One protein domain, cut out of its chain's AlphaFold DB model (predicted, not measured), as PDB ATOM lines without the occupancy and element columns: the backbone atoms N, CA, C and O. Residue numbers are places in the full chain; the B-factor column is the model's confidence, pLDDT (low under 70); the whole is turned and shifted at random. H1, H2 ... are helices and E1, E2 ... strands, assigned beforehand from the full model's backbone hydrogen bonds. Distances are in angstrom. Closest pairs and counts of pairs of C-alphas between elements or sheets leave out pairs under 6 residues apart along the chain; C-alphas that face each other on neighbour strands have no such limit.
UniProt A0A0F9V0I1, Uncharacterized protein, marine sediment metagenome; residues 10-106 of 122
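Overview. This is residues 10 to 106 of the 122 residues of an uncharacterized protein of marine sediment metagenome (UniProt A0A0F9V0I1). A small strand hairpin, E1 and E2, sits at one side of a rounded helical body. Short helix H4 lies in its middle, between H5 and the helical hairpin H2 and H3, and H1 stands at the side away from the strands, close to H2 and H5. The printed part has 97 residues and is mostly helix, with five named helices and two named strands in the order H1, H2, H3, H4, E1, E2, H5; the sheet, E1 - E2, is antiparallel. It is compact, with a radius of gyration of the C-alphas of 12.5 A and spans of 30 by 27 by 27 A.

Along the chain. E1 is residues 68 to 70, 6.9 A long from first to last C-alpha, with C-alpha 68 at (35.590, -5.214, 23.619). E2 is residues 78 to 80, 6.8 A. H4 is residues 59 to 65, 10.3 A, and H5 is residues 93 to 104, 17.3 A, ending with C-alpha 104 at (49.810, -7.311, 20.255). H3 is residues 45 to 54, 14.3 A. H2, the longest helix, is residues 22 to 37, 22.1 A. H1 is residues 10 to 19, 14.6 A, beginning with C-alpha 10 at (54.493, -8.272, 30.258).

Arrangement. E1 and E2 form an antiparallel hairpin at 146 degrees, with N 69 and O 79 at 3.0 A and N 79 and O 69 at 2.8 A, within hydrogen-bond range. The closest C-alphas of H4 and E1, those of Met 63 and Val 69, are 6.6 A apart. H4 touches H5, closest at the C-alphas of Phe 65 and Gly 98, 4.2 A; they run the same way at a shallow tilt of 33 degrees, only just short of steep. H4 also touches H3, closest at the C-alphas of Cys 52 and Pro 59, 5.7 A, opposite ways at a steep tilt of 53 degrees. H2 and H3 form a helical hairpin and touch, closest at the C-alphas of Ala 27 and Cys 51, 4.9 A, at a steep tilt of 41 degrees. H1 is close to but not clearly touching H2, with the C-alphas of Phe 17 and Ala 25 closest at 5.7 A, and H5, with those of Leu 12 and Val 101 closest at 7.2 A. H2 and H5 are apart. Every O i to N i+4 pair is within hydrogen-bond range in H1, H2 and H3; in H5 6 of 8 are, and in H4 1 of 3, beside 3 of 4 O i to N i+3 pairs.

Size, cuts and confidence. The two C-alphas farthest apart, those of Glu 11 and Gly 73, are 35.6 A apart. The printed part has no cut. The link from E2 to H5, residues 81 to 92, is long. The mean pLDDT of the printed part is 75.9; residues 73, 75 and 82 to 106 are under 70.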
ATOM      1  N   GLU A  10      54.468  -8.822  28.898       70.75
ATOM      2  CA  GLU A  10      54.493  -8.272  30.258       70.75
ATOM      3  C   GLU A  10      54.798  -6.767  30.244       70.75
ATOM      4  O   GLU A  10      54.107  -5.996  30.903       70.75
ATOM      5  N   GLU A  11      55.762  -6.316  29.437       72.62
ATOM      6  CA  GLU A  11      56.092  -4.889  29.303       72.62
ATOM      7  C   GLU A  11      54.990  -4.095  28.594       72.62
ATOM      8  O   GLU A  11      54.710  -2.954  28.964       72.62
ATOM      9  N   LEU A  12      54.342  -4.692  27.588       71.12
ATOM     10  CA  LEU A  12      53.172  -4.109  26.929       71.12
ATOM     11  C   LEU A  12      52.030  -3.927  27.916       71.12
ATOM     12  O   LEU A  12      51.436  -2.852  27.981       71.12
ATOM     13  N   ALA A  13      51.746  -4.961  28.701       71.88
ATOM     14  CA  ALA A  13      50.691  -4.913  29.687       71.88
ATOM     15  C   ALA A  13      51.043  -3.916  30.812       71.88
ATOM     16  O   ALA A  13      50.189  -3.123  31.187       71.88
ATOM     17  N   GLN A  14      52.295  -3.839  31.274       73.19
ATOM     18  CA  GLN A  14      52.704  -2.846  32.276       73.19
ATOM     19  C   GLN A  14      52.539  -1.415  31.751       73.19
ATOM     20  O   GLN A  14      51.970  -0.573  32.440       73.19
ATOM     21  N   ARG A  15      52.923  -1.151  30.495       74.31
ATOM     22  CA  ARG A  15      52.716   0.164  29.872       74.31
ATOM     23  C   ARG A  15      51.248   0.554  29.765       74.31
ATOM     24  O   ARG A  15      50.953   1.740  29.831       74.31
ATOM     25  N   ILE A  16      50.330  -0.403  29.603       74.44
ATOM     26  CA  ILE A  16      48.890  -0.109  29.668       74.44
ATOM     27  C   ILE A  16      48.560   0.465  31.037       74.44
ATOM     28  O   ILE A  16      48.017   1.564  31.103       74.44
ATOM     29  N   PHE A  17      48.933  -0.244  32.105       75.44
ATOM     30  CA  PHE A  17      48.681   0.189  33.479       75.44
ATOM     31  C   PHE A  17      49.313   1.553  33.774       75.44
ATOM     32  O   PHE A  17      48.670   2.373  34.416       75.44
ATOM     33  N   ASP A  18      50.492   1.844  33.221       77.88
ATOM     34  CA  ASP A  18      51.156   3.145  33.379       77.88
ATOM     35  C   ASP A  18      50.410   4.308  32.684       77.88
ATOM     36  O   ASP A  18      50.648   5.472  33.002       77.88
ATOM     37  N   THR A  19      49.518   4.027  31.722       76.81
ATOM     38  CA  THR A  19      48.660   5.052  31.086       76.81
ATOM     39  C   THR A  19      47.307   5.241  31.768       76.81
ATOM     40  O   THR A  19      46.571   6.166  31.408       76.81
ATOM     41  N   LEU A  20      46.947   4.354  32.695       81.62
ATOM     42  CA  LEU A  20      45.679   4.386  33.414       81.62
ATOM     43  C   LEU A  20      45.807   5.233  34.682       81.62
ATOM     44  O   LEU A  20      46.880   5.335  35.275       81.62
ATOM     45  N   THR A  21      44.702   5.828  35.118       86.31
ATOM     46  CA  THR A  21      44.607   6.346  36.486       86.31
ATOM     47  C   THR A  21      44.657   5.190  37.489       86.31
ATOM     48  O   THR A  21      44.373   4.039  37.147       86.31
ATOM     49  N   ASP A  22      44.956   5.481  38.757       85.81
ATOM     50  CA  ASP A  22      44.961   4.458  39.813       85.81
ATOM     51  C   ASP A  22      43.606   3.728  39.925       85.81
ATOM     52  O   ASP A  22      43.561   2.521  40.172       85.81
ATOM     53  N   THR A  23      42.494   4.439  39.698       87.56
ATOM     54  CA  THR A  23      41.131   3.887  39.699       87.56
ATOM     55  C   THR A  23      40.877   2.977  38.500       87.56
ATOM     56  O   THR A  23      40.388   1.857  38.669       87.56
ATOM     57  N   GLU A  24      41.260   3.405  37.296       86.25
ATOM     58  CA  GLU A  24      41.159   2.603  36.075       86.25
ATOM     59  C   GLU A  24      42.018   1.328  36.167       86.25
ATOM     60  O   GLU A  24      41.559   0.229  35.841       86.25
ATOM     61  N   ALA A  25      43.251   1.458  36.660       85.31
ATOM     62  CA  ALA A  25      44.167   0.349  36.894       85.31
ATOM     63  C   ALA A  25      43.599  -0.646  37.919       85.31
ATOM     64  O   ALA A  25      43.652  -1.860  37.700       85.31
ATOM     65  N   ALA A  26      43.007  -0.153  39.013       85.88
ATOM     66  CA  ALA A  26      42.349  -0.993  40.009       85.88
ATOM     67  C   ALA A  26      41.148  -1.756  39.427       85.88
ATOM     68  O   ALA A  26      40.994  -2.950  39.703       85.88
ATOM     69  N   ALA A  27      40.329  -1.115  38.585       89.06
ATOM     70  CA  ALA A  27      39.211  -1.771  37.908       89.06
ATOM     71  C   ALA A  27      39.682  -2.861  36.939       89.06
ATOM     72  O   ALA A  27      39.190  -3.991  37.000       89.06
ATOM     73  N   LEU A  28      40.659  -2.548  36.080       86.81
ATOM     74  CA  LEU A  28      41.204  -3.502  35.114       86.81
ATOM     75  C   LEU A  28      41.865  -4.688  35.819       86.81
ATOM     76  O   LEU A  28      41.582  -5.840  35.485       86.81
ATOM     77  N   GLY A  29      42.691  -4.413  36.831       84.38
ATOM     78  CA  GLY A  29      43.339  -5.430  37.653       84.38
ATOM     79  C   GLY A  29      42.328  -6.327  38.368       84.38
ATOM     80  O   GLY A  29      42.456  -7.549  38.322       84.38
ATOM     81  N   SER A  30      41.278  -5.748  38.957       87.56
ATOM     82  CA  SER A  30      40.220  -6.505  39.640       87.56
ATOM     83  C   SER A  30      39.447  -7.410  38.685       87.56
ATOM     84  O   SER A  30      39.265  -8.593  38.976       87.56
ATOM     85  N   ALA A  31      39.054  -6.897  37.517       88.69
ATOM     86  CA  ALA A  31      38.368  -7.690  36.501       88.69
ATOM     87  C   ALA A  31      39.231  -8.879  36.053       88.69
ATOM     88  O   ALA A  31      38.752 -10.010  35.977       88.69
ATOM     89  N   CYS A  32      40.518  -8.623  35.815       84.88
ATOM     90  CA  CYS A  32      41.513  -9.620  35.432       84.88
ATOM     91  C   CYS A  32      41.712 -10.699  36.510       84.88
ATOM     92  O   CYS A  32      41.739 -11.889  36.191       84.88
ATOM     93  N   MET A  33      41.779 -10.312  37.787       85.31
ATOM     94  CA  MET A  33      41.856 -11.259  38.905       85.31
ATOM     95  C   MET A  33      40.610 -12.146  38.998       85.31
ATOM     96  O   MET A  33      40.738 -13.359  39.166       85.31
ATOM     97  N   ILE A  34      39.411 -11.571  38.857       86.94
ATOM     98  CA  ILE A  34      38.153 -12.334  38.893       86.94
ATOM     99  C   ILE A  34      38.103 -13.336  37.737       86.94
ATOM    100  O   ILE A  34      37.790 -14.503  37.957       86.94
ATOM    101  N   ALA A  35      38.464 -12.912  36.525       85.06
ATOM    102  CA  ALA A  35      38.534 -13.798  35.367       85.06
ATOM    103  C   ALA A  35      39.463 -14.992  35.618       85.06
ATOM    104  O   ALA A  35      39.068 -16.140  35.415       85.06
ATOM    105  N   SER A  36      40.657 -14.724  36.155       82.50
ATOM    106  CA  SER A  36      41.621 -15.765  36.507       82.50
ATOM    107  C   SER A  36      41.073 -16.728  37.563       82.50
ATOM    108  O   SER A  36      41.265 -17.936  37.437       82.50
ATOM    109  N   ALA A  37      40.379 -16.226  38.590       83.69
ATOM    110  CA  ALA A  37      39.764 -17.059  39.626       83.69
ATOM    111  C   ALA A  37      38.643 -17.957  39.072       83.69
ATOM    112  O   ALA A  37      38.404 -19.045  39.591       83.69
ATOM    113  N   LEU A  38      37.983 -17.520  37.997       85.38
ATOM    114  CA  LEU A  38      36.958 -18.277  37.277       85.38
ATOM    115  C   LEU A  38      37.534 -19.196  36.183       85.38
ATOM    116  O   LEU A  38      36.763 -19.838  35.468       85.38
ATOM    117  N   GLY A  39      38.861 -19.263  36.027       82.25
ATOM    118  CA  GLY A  39      39.516 -20.050  34.977       82.25
ATOM    119  C   GLY A  39      39.286 -19.505  33.564       82.25
ATOM    120  O   GLY A  39      39.374 -20.254  32.593       82.25
ATOM    121  N   GLN A  40      38.950 -18.220  33.441       80.19
ATOM    122  CA  GLN A  40      38.766 -17.541  32.165       80.19
ATOM    123  C   GLN A  40      40.066 -16.851  31.744       80.19
ATOM    124  O   GLN A  40      40.708 -16.171  32.543       80.19
ATOM    125  N   ASP A  41      40.411 -16.957  30.461       74.94
ATOM    126  CA  ASP A  41      41.592 -16.286  29.900       74.94
ATOM    127  C   ASP A  41      41.479 -14.752  29.921       74.94
ATOM    128  O   ASP A  41      42.492 -14.052  29.963       74.94
ATOM    129  N   ARG A  42      40.249 -14.219  29.903       80.94
ATOM    130  CA  ARG A  42      39.959 -12.788  30.057       80.94
ATOM    131  C   ARG A  42      38.646 -12.556  30.807       80.94
ATOM    132  O   ARG A  42      37.782 -13.434  30.777       80.94
ATOM    133  N   PRO A  43      38.437 -11.358  31.376       86.56
ATOM    134  CA  PRO A  43      37.158 -10.977  31.964       86.56
ATOM    135  C   PRO A  43      36.067 -10.904  30.904       86.56
ATOM    136  O   PRO A  43      36.290 -10.355  29.826       86.56
ATOM    137  N   ASP A  44      34.873 -11.403  31.222       87.44
ATOM    138  CA  ASP A  44      33.690 -11.110  30.422       87.44
ATOM    139  C   ASP A  44      33.222  -9.651  30.605       87.44
ATOM    140  O   ASP A  44      33.598  -8.948  31.548       87.44
ATOM    141  N   VAL A  45      32.369  -9.184  29.686       88.12
ATOM    142  CA  VAL A  45      31.827  -7.812  29.689       88.12
ATOM    143  C   VAL A  45      31.134  -7.483  31.015       88.12
ATOM    144  O   VAL A  45      31.244  -6.365  31.512       88.12
ATOM    145  N   LYS A  46      30.414  -8.443  31.606       90.38
ATOM    146  CA  LYS A  46      29.671  -8.225  32.852       90.38
ATOM    147  C   LYS A  46      30.630  -7.964  34.015       90.38
ATOM    148  O   LYS A  46      30.421  -7.027  34.780       90.38
ATOM    149  N   THR A  47      31.684  -8.763  34.107       90.06
ATOM    150  CA  THR A  47      32.728  -8.673  35.127       90.06
ATOM    151  C   THR A  47      33.505  -7.369  34.990       90.06
ATOM    152  O   THR A  47      33.625  -6.625  35.960       90.06
ATOM    153  N   ALA A  48      33.954  -7.038  33.776       89.25
ATOM    154  CA  ALA A  48      34.674  -5.794  33.516       89.25
ATOM    155  C   ALA A  48      33.844  -4.555  33.893       89.25
ATOM    156  O   ALA A  48      34.347  -3.661  34.572       89.25
ATOM    157  N   ARG A  49      32.554  -4.523  33.525       89.75
ATOM    158  CA  ARG A  49      31.645  -3.426  33.896       89.75
ATOM    159  C   ARG A  49      31.474  -3.287  35.397       89.75
ATOM    160  O   ARG A  49      31.597  -2.179  35.902       89.75
ATOM    161  N   ALA A  50      31.214  -4.394  36.090       90.56
ATOM    162  CA  ALA A  50      31.023  -4.369  37.534       90.56
ATOM    163  C   ALA A  50      32.249  -3.765  38.241       90.56
ATOM    164  O   ALA A  50      32.096  -2.932  39.128       90.56
ATOM    165  N   CYS A  51      33.464  -4.111  37.804       90.12
ATOM    166  CA  CYS A  51      34.688  -3.528  38.351       90.12
ATOM    167  C   CYS A  51      34.831  -2.028  38.059       90.12
ATOM    168  O   CYS A  51      35.272  -1.301  38.942       90.12
ATOM    169  N   CYS A  52      34.442  -1.558  36.870       89.56
ATOM    170  CA  CYS A  52      34.455  -0.127  36.539       89.56
ATOM    171  C   CYS A  52      33.432   0.654  37.382       89.56
ATOM    172  O   CYS A  52      33.756   1.686  37.962       89.56
ATOM    173  N   GLU A  53      32.213   0.125  37.509       90.00
ATOM    174  CA  GLU A  53      31.125   0.743  38.277       90.00
ATOM    175  C   GLU A  53      31.481   0.862  39.771       90.00
ATOM    176  O   GLU A  53      31.195   1.888  40.385       90.00
ATOM    177  N   LEU A  54      32.173  -0.132  40.341       88.75
ATOM    178  CA  LEU A  54      32.633  -0.113  41.738       88.75
ATOM    179  C   LEU A  54      33.616   1.020  42.053       88.75
ATOM    180  O   LEU A  54      33.665   1.477  43.194       88.75
ATOM    181  N   VAL A  55      34.390   1.469  41.064       85.56
ATOM    182  CA  VAL A  55      35.364   2.561  41.222       85.56
ATOM    183  C   VAL A  55      34.877   3.884  40.622       85.56
ATOM    184  O   VAL A  55      35.611   4.866  40.641       85.56
ATOM    185  N   GLY A  56      33.644   3.929  40.103       84.88
ATOM    186  CA  GLY A  56      33.071   5.121  39.474       84.88
ATOM    187  C   GLY A  56      33.639   5.455  38.090       84.88
ATOM    188  O   GLY A  56      33.468   6.582  37.630       84.88
ATOM    189  N   GLU A  57      34.288   4.500  37.421       86.31
ATOM    190  CA  GLU A  57      34.908   4.693  36.106       86.31
ATOM    191  C   GLU A  57      33.993   4.256  34.958       86.31
ATOM    192  O   GLU A  57      33.166   3.346  35.083       86.31
ATOM    193  N   LYS A  58      34.167   4.887  33.790       83.62
ATOM    194  CA  LYS A  58      33.463   4.479  32.568       83.62
ATOM    195  C   LYS A  58      34.158   3.272  31.927       83.62
ATOM    196  O   LYS A  58      35.378   3.281  31.772       83.62
ATOM    197  N   PRO A  59      33.406   2.252  31.482       83.12
ATOM    198  CA  PRO A  59      33.999   1.032  30.945       83.12
ATOM    199  C   PRO A  59      34.661   1.228  29.574       83.12
ATOM    200  O   PRO A  59      35.468   0.396  29.178       83.12
ATOM    201  N   ASP A  60      34.356   2.301  28.839       81.25
ATOM    202  CA  ASP A  60      34.710   2.467  27.426       81.25
ATOM    203  C   ASP A  60      36.188   2.299  27.094       81.25
ATOM    204  O   ASP A  60      36.539   1.597  26.141       81.25
ATOM    205  N   ARG A  61      37.057   2.915  27.891       76.38
ATOM    206  CA  ARG A  61      38.502   2.852  27.684       76.38
ATOM    207  C   ARG A  61      39.077   1.503  28.120       76.38
ATOM    208  O   ARG A  61      39.909   0.931  27.421       76.38
ATOM    209  N   LEU A  62      38.589   0.961  29.235       82.12
ATOM    210  CA  LEU A  62      39.052  -0.305  29.813       82.12
ATOM    211  C   LEU A  62      38.639  -1.522  28.979       82.12
ATOM    212  O   LEU A  62      39.426  -2.446  28.777       82.12
ATOM    213  N   MET A  63      37.430  -1.492  28.426       85.06
ATOM    214  CA  MET A  63      36.885  -2.529  27.551       85.06
ATOM    215  C   MET A  63      37.740  -2.756  26.306       85.06
ATOM    216  O   MET A  63      37.928  -3.901  25.892       85.06
ATOM    217  N   ALA A  64      38.321  -1.692  25.747       80.06
ATOM    218  CA  ALA A  64      39.174  -1.790  24.570       80.06
ATOM    219  C   ALA A  64      40.438  -2.629  24.832       80.06
ATOM    220  O   ALA A  64      40.821  -3.428  23.978       80.06
ATOM    221  N   PHE A  65      41.038  -2.524  26.028       78.50
ATOM    222  CA  PHE A  65      42.182  -3.356  26.434       78.50
ATOM    223  C   PHE A  65      41.825  -4.843  26.589       78.50
ATOM    224  O   PHE A  65      42.702  -5.701  26.515       78.50
ATOM    225  N   LEU A  66      40.540  -5.157  26.763       81.81
ATOM    226  CA  LEU A  66      40.011  -6.522  26.865       81.81
ATOM    227  C   LEU A  66      39.483  -7.067  25.521       81.81
ATOM    228  O   LEU A  66      38.958  -8.185  25.452       81.81
ATOM    229  N   GLY A  67      39.612  -6.287  24.443       79.44
ATOM    230  CA  GLY A  67      39.112  -6.654  23.120       79.44
ATOM    231  C   GLY A  67      37.598  -6.488  22.973       79.44
ATOM    232  O   GLY A  67      36.974  -7.194  22.177       79.44
ATOM    233  N   TYR A  68      36.997  -5.575  23.737       83.25
ATOM    234  CA  TYR A  68      35.590  -5.214  23.619       83.25
ATOM    235  C   TYR A  68      35.428  -3.805  23.052       83.25
ATOM    236  O   TYR A  68      36.087  -2.863  23.485       83.25
ATOM    237  N   VAL A  69      34.513  -3.652  22.096       79.56
ATOM    238  CA  VAL A  69      34.128  -2.353  21.522       79.56
ATOM    239  C   VAL A  69      32.639  -2.096  21.720       79.56
ATOM    240  O   VAL A  69      31.864  -3.055  21.690       79.56
ATOM    241  N   PRO A  70      32.211  -0.839  21.914       77.56
ATOM    242  CA  PRO A  70      30.796  -0.528  22.050       77.56
ATOM    243  C   PRO A  70      30.055  -0.783  20.729       77.56
ATOM    244  O   PRO A  70      30.562  -0.508  19.638       77.56
ATOM    245  N   LEU A  71      28.834  -1.308  20.822       75.62
ATOM    246  CA  LEU A  71      27.959  -1.561  19.682       75.62
ATOM    247  C   LEU A  71      27.140  -0.300  19.367       75.62
ATOM    248  O   LEU A  71      26.383   0.193  20.205       75.62
ATOM    249  N   THR A  72      27.256   0.223  18.146       70.19
ATOM    250  CA  THR A  72      26.516   1.426  17.726       70.19
ATOM    251  C   THR A  72      25.007   1.238  17.868       70.19
ATOM    252  O   THR A  72      24.462   0.212  17.476       70.19
ATOM    253  N   GLY A  73      24.330   2.239  18.437       69.69
ATOM    254  CA  GLY A  73      22.887   2.191  18.704       69.69
ATOM    255  C   GLY A  73      22.502   1.401  19.960       69.69
ATOM    256  O   GLY A  73      21.335   1.411  20.344       69.69
ATOM    257  N   HIS A  74      23.465   0.771  20.641       75.00
ATOM    258  CA  HIS A  74      23.236  -0.009  21.852       75.00
ATOM    259  C   HIS A  74      24.105   0.524  23.003       75.00
ATOM    260  O   HIS A  74      25.234   0.070  23.169       75.00
ATOM    261  N   PRO A  75      23.589   1.429  23.859       68.38
ATOM    262  CA  PRO A  75      24.375   2.093  24.911       68.38
ATOM    263  C   PRO A  75      24.966   1.144  25.969       68.38
ATOM    264  O   PRO A  75      25.819   1.540  26.750       68.38
ATOM    265  N   ASN A  76      24.524  -0.114  25.996       73.69
ATOM    266  CA  ASN A  76      25.045  -1.162  26.873       73.69
ATOM    267  C   ASN A  76      25.617  -2.367  26.106       73.69
ATOM    268  O   ASN A  76      26.020  -3.347  26.734       73.69
ATOM    269  N   GLY A  77      25.596  -2.328  24.773       77.94
ATOM    270  CA  GLY A  77      26.040  -3.425  23.923       77.94
ATOM    271  C   GLY A  77      27.541  -3.357  23.687       77.94
ATOM    272  O   GLY A  77      28.063  -2.303  23.341       77.94
ATOM    273  N   TRP A  78      28.219  -4.493  23.839       80.50
ATOM    274  CA  TRP A  78      29.650  -4.639  23.580       80.50
ATOM    275  C   TRP A  78      29.880  -5.808  22.633       80.50
ATOM    276  O   TRP A  78      29.223  -6.845  22.746       80.50
ATOM    277  N   VAL A  79      30.828  -5.653  21.716       77.50
ATOM    278  CA  VAL A  79      31.213  -6.691  20.763       77.50
ATOM    279  C   VAL A  79      32.620  -7.161  21.067       77.50
ATOM    280  O   VAL A  79      33.532  -6.363  21.263       77.50
ATOM    281  N   ASN A  80      32.787  -8.477  21.083       77.94
ATOM    282  CA  ASN A  80      34.084  -9.123  21.168       77.94
ATOM    283  C   ASN A  80      34.767  -9.097  19.796       77.94
ATOM    284  O   ASN A  80      34.281  -9.732  18.857       77.94
ATOM    285  N   VAL A  81      35.900  -8.405  19.697       71.56
ATOM    286  CA  VAL A  81      36.609  -8.221  18.422       71.56
ATOM    287  C   VAL A  81      37.240  -9.506  17.879       71.56
ATOM    288  O   VAL A  81      37.444  -9.606  16.673       71.56
ATOM    289  N   GLU A  82      37.502 -10.512  18.722       65.31
ATOM    290  CA  GLU A  82      38.044 -11.809  18.282       65.31
ATOM    291  C   GLU A  82      37.007 -12.677  17.577       65.31
ATOM    292  O   GLU A  82      37.345 -13.477  16.710       65.31
ATOM    293  N   LYS A  83      35.725 -12.515  17.922       59.09
ATOM    294  CA  LYS A  83      34.634 -13.291  17.318       59.09
ATOM    295  C   LYS A  83      34.225 -12.773  15.934       59.09
ATOM    296  O   LYS A  83      33.225 -13.234  15.398       59.09
ATOM    297  N   GLY A  84      34.997 -11.844  15.359       47.31
ATOM    298  CA  GLY A  84      34.738 -11.253  14.051       47.31
ATOM    299  C   GLY A  84      33.509 -10.351  14.087       47.31
ATOM    300  O   GLY A  84      32.394 -10.768  13.790       47.31
ATOM    301  N   SER A  85      33.697  -9.084  14.449       43.31
ATOM    302  CA  SER A  85      32.623  -8.099  14.342       43.31
ATOM    303  C   SER A  85      32.448  -7.659  12.883       43.31
ATOM    304  O   SER A  85      33.237  -6.858  12.379       43.31
ATOM    305  N   ASN A  86      31.383  -8.118  12.223       42.22
ATOM    306  CA  ASN A  86      30.870  -7.549  10.966       42.22
ATOM    307  C   ASN A  86      30.143  -6.217  11.219       42.22
ATOM    308  O   ASN A  86      28.954  -6.073  10.949       42.22
ATOM    309  N   GLY A  87      30.842  -5.243  11.788       41.12
ATOM    310  CA  GLY A  87      30.267  -3.935  12.059       41.12
ATOM    311  C   GLY A  87      31.211  -3.104  12.906       41.12
ATOM    312  O   GLY A  87      31.212  -3.276  14.125       41.12
ATOM    313  N   PRO A  88      32.031  -2.226  12.307       44.41
ATOM    314  CA  PRO A  88      32.732  -1.229  13.087       44.41
ATOM    315  C   PRO A  88      31.674  -0.266  13.630       44.41
ATOM    316  O   PRO A  88      31.210   0.631  12.929       44.41
ATOM    317  N   GLY A  89      31.288  -0.445  14.893       50.31
ATOM    318  CA  GLY A  89      30.933   0.733  15.665       50.31
ATOM    319  C   GLY A  89      32.157   1.638  15.670       50.31
ATOM    320  O   GLY A  89      33.267   1.125  15.800       50.31
ATOM    321  N   LEU A  90      31.973   2.935  15.402       50.31
ATOM    322  CA  LEU A  90      33.060   3.912  15.287       50.31
ATOM    323  C   LEU A  90      34.055   3.722  16.441       50.31
ATOM    324  O   LEU A  90      33.776   4.095  17.579       50.31
ATOM    325  N   VAL A  91      35.197   3.097  16.144       57.94
ATOM    326  CA  VAL A  91      36.301   2.953  17.089       57.94
ATOM    327  C   VAL A  91      36.884   4.351  17.226       57.94
ATOM    328  O   VAL A  91      37.506   4.861  16.296       57.94
ATOM    329  N   GLY A  92      36.615   5.006  18.351       60.19
ATOM    330  CA  GLY A  92      37.210   6.298  18.653       60.19
ATOM    331  C   GLY A  92      38.720   6.181  18.875       60.19
ATOM    332  O   GLY A  92      39.297   5.091  18.994       60.19
ATOM    333  N   SER A  93      39.388   7.331  18.937       62.00
ATOM    334  CA  SER A  93      40.836   7.410  19.156       62.00
ATOM    335  C   SER A  93      41.274   6.735  20.461       62.00
ATOM    336  O   SER A  93      42.326   6.102  20.495       62.00
ATOM    337  N   GLU A  94      40.447   6.796  21.509       61.06
ATOM    338  CA  GLU A  94      40.740   6.188  22.813       61.06
ATOM    339  C   GLU A  94      40.652   4.654  22.788       61.06
ATOM    340  O   GLU A  94      41.462   3.975  23.417       61.06
ATOM    341  N   GLN A  95      39.727   4.089  22.007       66.00
ATOM    342  CA  GLN A  95      39.573   2.639  21.861       66.00
ATOM    343  C   GLN A  95      40.623   2.041  20.913       66.00
ATOM    344  O   GLN A  95      40.999   0.877  21.051       66.00
ATOM    345  N   THR A  96      41.128   2.836  19.964       66.06
ATOM    346  CA  THR A  96      42.128   2.396  18.977       66.06
ATOM    347  C   THR A  96      43.412   1.912  19.652       66.06
ATOM    348  O   THR A  96      43.949   0.870  19.271       66.06
ATOM    349  N   LEU A  97      43.874   2.619  20.689       67.12
ATOM    350  CA  LEU A  97      45.061   2.229  21.450       67.12
ATOM    351  C   LEU A  97      44.836   0.905  22.197       67.12
ATOM    352  O   LEU A  97      45.657  -0.005  22.091       67.12
ATOM    353  N   GLY A  98      43.705   0.770  22.895       65.94
ATOM    354  CA  GLY A  98      43.384  -0.445  23.646       65.94
ATOM    355  C   GLY A  98      43.300  -1.686  22.758       65.94
ATOM    356  O   GLY A  98      43.887  -2.718  23.080       65.94
ATOM    357  N   LEU A  99      42.676  -1.562  21.584       68.12
ATOM    358  CA  LEU A  99      42.573  -2.648  20.605       68.12
ATOM    359  C   LEU A  99      43.905  -2.997  19.944       68.12
ATOM    360  O   LEU A  99      44.163  -4.172  19.674       68.12
ATOM    361  N   PHE A 100      44.740  -1.995  19.657       67.62
ATOM    362  CA  PHE A 100      46.084  -2.228  19.139       67.62
ATOM    363  C   PHE A 100      46.887  -3.077  20.125       67.62
ATOM    364  O   PHE A 100      47.442  -4.104  19.736       67.62
ATOM    365  N   VAL A 101      46.886  -2.703  21.406       65.56
ATOM    366  CA  VAL A 101      47.632  -3.440  22.430       65.56
ATOM    367  C   VAL A 101      47.029  -4.823  22.685       65.56
ATOM    368  O   VAL A 101      47.766  -5.801  22.738       65.56
ATOM    369  N   PHE A 102      45.701  -4.948  22.735       69.56
ATOM    370  CA  PHE A 102      45.021  -6.244  22.828       69.56
ATOM    371  C   PHE A 102      45.460  -7.221  21.720       69.56
ATOM    372  O   PHE A 102      45.727  -8.395  21.982       69.56
ATOM    373  N   ARG A 103      45.587  -6.733  20.480       68.62
ATOM    374  CA  ARG A 103      46.075  -7.537  19.347       68.62
ATOM    375  C   ARG A 103      47.550  -7.910  19.481       68.62
ATOM    376  O   ARG A 103      47.898  -9.037  19.146       68.62
ATOM    377  N   GLN A 104      48.396  -7.008  19.983       67.06
ATOM    378  CA  GLN A 104      49.810  -7.311  20.255       67.06
ATOM    379  C   GLN A 104      49.968  -8.402  21.320       67.06
ATOM    380  O   GLN A 104      50.836  -9.258  21.205       67.06
ATOM    381  N   LEU A 105      49.063  -8.446  22.298       62.50
ATOM    382  CA  LEU A 105      49.013  -9.496  23.318       62.50
ATOM    383  C   LEU A 105      48.421 -10.826  22.811       62.50
ATOM    384  O   LEU A 105      48.144 -11.727  23.603       62.50
ATOM    385  N   GLY A 106      48.199 -10.970  21.500       62.47
ATOM    386  CA  GLY A 106      47.658 -12.190  20.901       62.47
ATOM    387  C   GLY A 106      46.191 -12.449  21.245       62.47
ATOM    388  O   GLY A 106      45.771 -13.602  21.239       62.47
TER     389      GLY A 106